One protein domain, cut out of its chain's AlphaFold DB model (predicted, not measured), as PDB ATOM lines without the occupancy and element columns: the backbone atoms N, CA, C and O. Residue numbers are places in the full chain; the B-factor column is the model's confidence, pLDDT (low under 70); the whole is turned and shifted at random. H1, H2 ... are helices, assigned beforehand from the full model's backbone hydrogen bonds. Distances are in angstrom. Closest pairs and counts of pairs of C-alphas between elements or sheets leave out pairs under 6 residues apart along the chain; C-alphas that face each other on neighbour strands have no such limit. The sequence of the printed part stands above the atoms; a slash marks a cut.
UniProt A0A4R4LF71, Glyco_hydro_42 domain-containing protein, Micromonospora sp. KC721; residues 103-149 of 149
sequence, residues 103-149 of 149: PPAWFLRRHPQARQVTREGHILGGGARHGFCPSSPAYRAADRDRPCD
ATOM      1  N   PRO A 103      33.948 -20.243  -0.795       91.81
ATOM      2  CA  PRO A 103      32.965 -20.196  -1.867       91.81
ATOM      3  C   PRO A 103      33.366 -19.204  -2.967       91.81
ATOM      4  O   PRO A 103      33.925 -18.143  -2.672       91.81
ATOM      5  N   PRO A 104      33.033 -19.498  -4.234       93.19
ATOM      6  CA  PRO A 104      33.350 -18.638  -5.356       93.19
ATOM      7  C   PRO A 104      32.568 -17.330  -5.296       93.19
ATOM      8  O   PRO A 104      31.469 -17.230  -4.738       93.19
ATOM      9  N   ALA A 105      33.109 -16.307  -5.955       92.75
ATOM     10  CA  ALA A 105      32.480 -14.995  -6.000       92.75
ATOM     11  C   ALA A 105      31.071 -15.042  -6.624       92.75
ATOM     12  O   ALA A 105      30.193 -14.297  -6.190       92.75
ATOM     13  N   TRP A 106      30.828 -15.923  -7.606       93.81
ATOM     14  CA  TRP A 106      29.495 -16.090  -8.196       93.81
ATOM     15  C   TRP A 106      28.473 -16.582  -7.166       93.81
ATOM     16  O   TRP A 106      27.346 -16.083  -7.144       93.81
ATOM     17  N   PHE A 107      28.875 -17.474  -6.256       93.94
ATOM     18  CA  PHE A 107      27.991 -18.019  -5.229       93.94
ATOM     19  C   PHE A 107      27.574 -16.920  -4.253       93.94
ATOM     20  O   PHE A 107      26.388 -16.705  -4.019       93.94
ATOM     21  N   LEU A 108      28.540 -16.139  -3.764       92.12
ATOM     22  CA  LEU A 108      28.284 -15.028  -2.841       92.12
ATOM     23  C   LEU A 108      27.554 -13.839  -3.484       92.12
ATOM     24  O   LEU A 108      27.064 -12.971  -2.758       92.12
ATOM     25  N   ARG A 109      27.518 -13.746  -4.820       92.25
ATOM     26  CA  ARG A 109      26.654 -12.799  -5.547       92.25
ATOM     27  C   ARG A 109      25.216 -13.309  -5.644       92.25
ATOM     28  O   ARG A 109      24.298 -12.520  -5.462       92.25
ATOM     29  N   ARG A 110      25.021 -14.607  -5.894       94.19
ATOM     30  CA  ARG A 110      23.694 -15.240  -5.985       94.19
ATOM     31  C   ARG A 110      23.024 -15.415  -4.618       94.19
ATOM     32  O   ARG A 110      21.804 -15.342  -4.518       94.19
ATOM     33  N   HIS A 111      23.823 -15.619  -3.574       93.38
ATOM     34  CA  HIS A 111      23.379 -15.845  -2.201       93.38
ATOM     35  C   HIS A 111      24.022 -14.828  -1.245       93.38
ATOM     36  O   HIS A 111      24.856 -15.202  -0.415       93.38
ATOM     37  N   PRO A 112      23.677 -13.529  -1.329       91.69
ATOM     38  CA  PRO A 112      24.247 -12.507  -0.447       91.69
ATOM     39  C   PRO A 112      23.993 -12.794   1.044       91.69
ATOM     40  O   PRO A 112      24.854 -12.520   1.877       91.69
ATOM     41  N   GLN A 113      22.866 -13.429   1.374       90.62
ATOM     42  CA  GLN A 113      22.504 -13.886   2.721       90.62
ATOM     43  C   GLN A 113      23.394 -15.013   3.263       90.62
ATOM     44  O   GLN A 113      23.308 -15.356   4.438       90.62
ATOM     45  N   ALA A 114      24.218 -15.640   2.418       92.88
ATOM     46  CA  ALA A 114      25.164 -16.660   2.851       92.88
ATOM     47  C   ALA A 114      26.457 -16.066   3.427       92.88
ATOM     48  O   ALA A 114      27.313 -16.824   3.872       92.88
ATOM     49  N   ARG A 115      26.621 -14.739   3.431       91.62
ATOM     50  CA  ARG A 115      27.784 -14.068   4.022       91.62
ATOM     51  C   ARG A 115      27.670 -13.981   5.537       91.62
ATOM     52  O   ARG A 115      26.576 -13.954   6.098       91.62
ATOM     53  N   GLN A 116      28.819 -13.923   6.199       91.12
ATOM     54  CA  GLN A 116      28.870 -13.644   7.630       91.12
ATOM     55  C   GLN A 116      28.500 -12.189   7.916       91.12
ATOM     56  O   GLN A 116      28.775 -11.289   7.120       91.12
ATOM     57  N   VAL A 117      27.907 -11.978   9.086       90.88
ATOM     58  CA  VAL A 117      27.538 -10.663   9.601       90.88
ATOM     59  C   VAL A 117      28.169 -10.511  10.981       90.88
ATOM     60  O   VAL A 117      28.132 -11.452  11.777       90.88
ATOM     61  N   THR A 118      28.791  -9.365  11.257       91.44
ATOM     62  CA  THR A 118      29.357  -9.082  12.582       91.44
ATOM     63  C   THR A 118      28.249  -8.841  13.607       91.44
ATOM     64  O   THR A 118      27.079  -8.669  13.264       91.44
ATOM     65  N   ARG A 119      28.614  -8.775  14.891       93.06
ATOM     66  CA  ARG A 119      27.677  -8.447  15.976       93.06
ATOM     67  C   ARG A 119      26.981  -7.094  15.766       93.06
ATOM     68  O   ARG A 119      25.846  -6.920  16.186       93.06
ATOM     69  N   GLU A 120      27.657  -6.155  15.114       95.94
ATOM     70  CA  GLU A 120      27.177  -4.802  14.809       95.94
ATOM     71  C   GLU A 120      26.298  -4.748  13.547       95.94
ATOM     72  O   GLU A 120      25.826  -3.680  13.174       95.94
ATOM     73  N   GLY A 121      26.065  -5.884  12.880       91.69
ATOM     74  CA  GLY A 121      25.239  -5.955  11.675       91.69
ATOM     75  C   GLY A 121      25.998  -5.703  10.369       91.69
ATOM     76  O   GLY A 121      25.375  -5.614   9.312       91.69
ATOM     77  N   HIS A 122      27.331  -5.610  10.395       90.69
ATOM     78  CA  HIS A 122      28.115  -5.399   9.178       90.69
ATOM     79  C   HIS A 122      28.283  -6.699   8.394       90.69
ATOM     80  O   HIS A 122      28.769  -7.696   8.927       90.69
ATOM     81  N   ILE A 123      27.930  -6.680   7.109       89.69
ATOM     82  CA  ILE A 123      28.185  -7.802   6.201       89.69
ATOM     83  C   ILE A 123      29.683  -7.852   5.900       89.69
ATOM     84  O   ILE A 123      30.248  -6.888   5.381       89.69
ATOM     85  N   LEU A 124      30.317  -8.991   6.172       86.81
ATOM     86  CA  LEU A 124      31.700  -9.210   5.768       86.81
ATOM     87  C   LEU A 124      31.773  -9.363   4.242       86.81
ATOM     88  O   LEU A 124      31.031 -10.136   3.626       86.81
ATOM     89  N   GLY A 125      32.645  -8.566   3.623       75.19
ATOM     90  CA  GLY A 125      32.863  -8.569   2.180       75.19
ATOM     91  C   GLY A 125      33.491  -9.870   1.671       75.19
ATOM     92  O   GLY A 125      34.038 -10.668   2.431       75.19
ATOM     93  N   GLY A 126      33.430 -10.068   0.351       72.00
ATOM     94  CA  GLY A 126      34.250 -11.082  -0.317       72.00
ATOM     95  C   GLY A 126      35.711 -10.625  -0.435       72.00
ATOM     96  O   GLY A 126      35.988  -9.433  -0.345       72.00
ATOM     97  N   GLY A 127      36.634 -11.565  -0.658       72.88
ATOM     98  CA  GLY A 127      38.061 -11.276  -0.890       72.88
ATOM     99  C   GLY A 127      39.017 -11.908   0.126       72.88
ATOM    100  O   GLY A 127      40.211 -11.990  -0.131       72.88
ATOM    101  N   ALA A 128      38.489 -12.413   1.241       81.62
ATOM    102  CA  ALA A 128      39.186 -13.321   2.149       81.62
ATOM    103  C   ALA A 128      38.597 -14.745   2.045       81.62
ATOM    104  O   ALA A 128      37.722 -15.014   1.220       81.62
ATOM    105  N   ARG A 129      39.060 -15.664   2.899       81.44
ATOM    106  CA  ARG A 129      38.533 -17.036   3.033       81.44
ATOM    107  C   ARG A 129      37.610 -17.170   4.244       81.44
ATOM    108  O   ARG A 129      37.626 -16.310   5.119       81.44
ATOM    109  N   HIS A 130      36.818 -18.243   4.294       83.62
ATOM    110  CA  HIS A 130      35.832 -18.501   5.358       83.62
ATOM    111  C   HIS A 130      34.753 -17.410   5.541       83.62
ATOM    112  O   HIS A 130      34.076 -17.375   6.564       83.62
ATOM    113  N   GLY A 131      34.542 -16.542   4.543       84.31
ATOM    114  CA  GLY A 131      33.557 -15.449   4.569       84.31
ATOM    115  C   GLY A 131      32.102 -15.889   4.358       84.31
ATOM    116  O   GLY A 131      31.331 -15.176   3.717       84.31
ATOM    117  N   PHE A 132      31.724 -17.069   4.850       88.50
ATOM    118  CA  PHE A 132      30.387 -17.647   4.704       88.50
ATOM    119  C   PHE A 132      29.772 -18.007   6.056       88.50
ATOM    120  O   PHE A 132      30.458 -18.319   7.030       88.50
ATOM    121  N   CYS A 133      28.450 -17.952   6.125       90.44
ATOM    122  CA  CYS A 133      27.682 -18.330   7.295       90.44
ATOM    123  C   CYS A 133      27.415 -19.849   7.262       90.44
ATOM    124  O   CYS A 133      26.675 -20.304   6.385       90.44
ATOM    125  N   PRO A 134      27.961 -20.651   8.200       86.81
ATOM    126  CA  PRO A 134      27.795 -22.110   8.191       86.81
ATOM    127  C   PRO A 134      26.346 -22.560   8.453       86.81
ATOM    128  O   PRO A 134      25.960 -23.676   8.107       86.81
ATOM    129  N   SER A 135      25.514 -21.698   9.042       90.81
ATOM    130  CA  SER A 135      24.081 -21.956   9.219       90.81
ATOM    131  C   SER A 135      23.234 -21.553   8.007       90.81
ATOM    132  O   SER A 135      22.036 -21.833   8.009       90.81
ATOM    133  N   SER A 136      23.818 -20.951   6.963       93.12
ATOM    134  CA  SER A 136      23.083 -20.573   5.753       93.12
ATOM    135  C   SER A 136      22.508 -21.811   5.052       93.12
ATOM    136  O   SER A 136      23.274 -22.697   4.658       93.12
ATOM    137  N   PRO A 137      21.181 -21.876   4.822       93.94
ATOM    138  CA  PRO A 137      20.573 -22.978   4.081       93.94
ATOM    139  C   PRO A 137      21.127 -23.107   2.659       93.94
ATOM    140  O   PRO A 137      21.355 -24.217   2.192       93.94
ATOM    141  N   ALA A 138      21.404 -21.976   1.998       93.00
ATOM    142  CA  ALA A 138      21.962 -21.961   0.648       93.00
ATOM    143  C   ALA A 138      23.379 -22.547   0.607       93.00
ATOM    144  O   ALA A 138      23.697 -23.324  -0.287       93.00
ATOM    145  N   TYR A 139      24.218 -22.203   1.588       92.44
ATOM    146  CA  TYR A 139      25.571 -22.752   1.682       92.44
ATOM    147  C   TYR A 139      25.546 -24.251   2.009       92.44
ATOM    148  O   TYR A 139      26.261 -25.026   1.387       92.44
ATOM    149  N   ARG A 140      24.661 -24.678   2.918       92.12
ATOM    150  CA  ARG A 140      24.478 -26.097   3.253       92.12
ATOM    151  C   ARG A 140      24.000 -26.933   2.064       92.12
ATOM    152  O   ARG A 140      24.461 -28.056   1.911       92.12
ATOM    153  N   ALA A 141      23.072 -26.414   1.260       91.50
ATOM    154  CA  ALA A 141      22.614 -27.098   0.052       91.50
ATOM    155  C   ALA A 141      23.761 -27.243  -0.959       91.50
ATOM    156  O   ALA A 141      24.033 -28.341  -1.425       91.50
ATOM    157  N   ALA A 142      24.513 -26.165  -1.202       88.31
ATOM    158  CA  ALA A 142      25.656 -26.188  -2.115       88.31
ATOM    159  C   ALA A 142      26.810 -27.107  -1.665       88.31
ATOM    160  O   ALA A 142      27.573 -27.575  -2.502       88.31
ATOM    161  N   ASP A 143      26.960 -27.353  -0.361       85.00
ATOM    162  CA  ASP A 143      27.937 -28.306   0.184       85.00
ATOM    163  C   ASP A 143      27.495 -29.770   0.005       85.00
ATOM    164  O   ASP A 143      28.332 -30.632  -0.241       85.00
ATOM    165  N   ARG A 144      26.187 -30.052   0.094       83.25
ATOM    166  CA  ARG A 144      25.632 -31.417   0.038       83.25
ATOM    167  C   ARG A 144      25.333 -31.916  -1.366       83.25
ATOM    168  O   ARG A 144      25.580 -33.080  -1.652       83.25
ATOM    169  N   ASP A 145      24.779 -31.055  -2.209       73.25
ATOM    170  CA  ASP A 145      24.156 -31.461  -3.472       73.25
ATOM    171  C   ASP A 145      25.142 -31.400  -4.652       73.25
ATOM    172  O   ASP A 145      24.735 -31.219  -5.800       73.25
ATOM    173  N   ARG A 146      26.452 -31.527  -4.387       65.75
ATOM    174  CA  ARG A 146      27.449 -31.598  -5.460       65.75
ATOM    175  C   ARG A 146      27.482 -32.994  -6.077       65.75
ATOM    176  O   ARG A 146      27.522 -33.968  -5.323       65.75
ATOM    177  N   PRO A 147      27.506 -33.104  -7.416       57.69
ATOM    178  CA  PRO A 147      27.673 -34.388  -8.074       57.69
ATOM    179  C   PRO A 147      29.015 -35.012  -7.669       57.69
ATOM    180  O   PRO A 147      30.060 -34.362  -7.719       57.69
ATOM    181  N   CYS A 148      28.956 -36.266  -7.225       45.75
ATOM    182  CA  CYS A 148      30.107 -37.157  -7.177       45.75
ATOM    183  C   CYS A 148      30.145 -37.871  -8.531       45.75
ATOM    184  O   CYS A 148      29.416 -38.849  -8.695       45.75
ATOM    185  N   ASP A 149      30.917 -37.355  -9.483       35.69
ATOM    186  CA  ASP A 149      31.250 -38.099 -10.705       35.69
ATOM    187  C   ASP A 149      32.488 -38.979 -10.471       35.69
ATOM    188  O   ASP A 149      33.441 -38.503  -9.807       35.69
TER     189      ASP A 149
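What this domain is: This is residues 103 to 149 of the 149 residues of the protein "Glyco_hydro_42 domain-containing protein" of Micromonospora sp. KC721 (UniProt A0A4R4LF71). With little regular structure, this is a long winding loop that joins two short helices near each other, H1 and then H2, and a free tail at residues 144 to 149. The loop reaches out to Glu 120 and folds back; loop and tail make the length, with spans of 41 by 20 by 17 A. The 47 printed residues are only just compact, close to loose, with a radius of gyration of the C-alphas of 11.3 A; the class is all helix, with no named strand, and under half of the residues are in named elements.

How they stand to each other: Look first at H1, residues 105 to 110, then at H2, residues 137 to 144: they are near each other, with 5 pairs of C-alphas within 10 A and no pair within 8 A. In both, every O i to N i+4 pair is within hydrogen-bond range.

Where its parts are: Find C-alpha 105 at (32.480, -14.995, -6.000); from there H1 runs 8.8 A to C-alpha 110. H2 runs 10.6 A from C-alpha 137 at (20.573, -22.978, 4.081) to C-alpha 144 at (25.632, -31.417, 0.038).

The domain as a whole: The C-alphas farthest apart, of Glu 120 and Asp 149, are 42.1 A apart. The printed part has no cut; H1 to H2 is a long link of 26 residues. Look for pLDDT under 70 at residues 146 to 149.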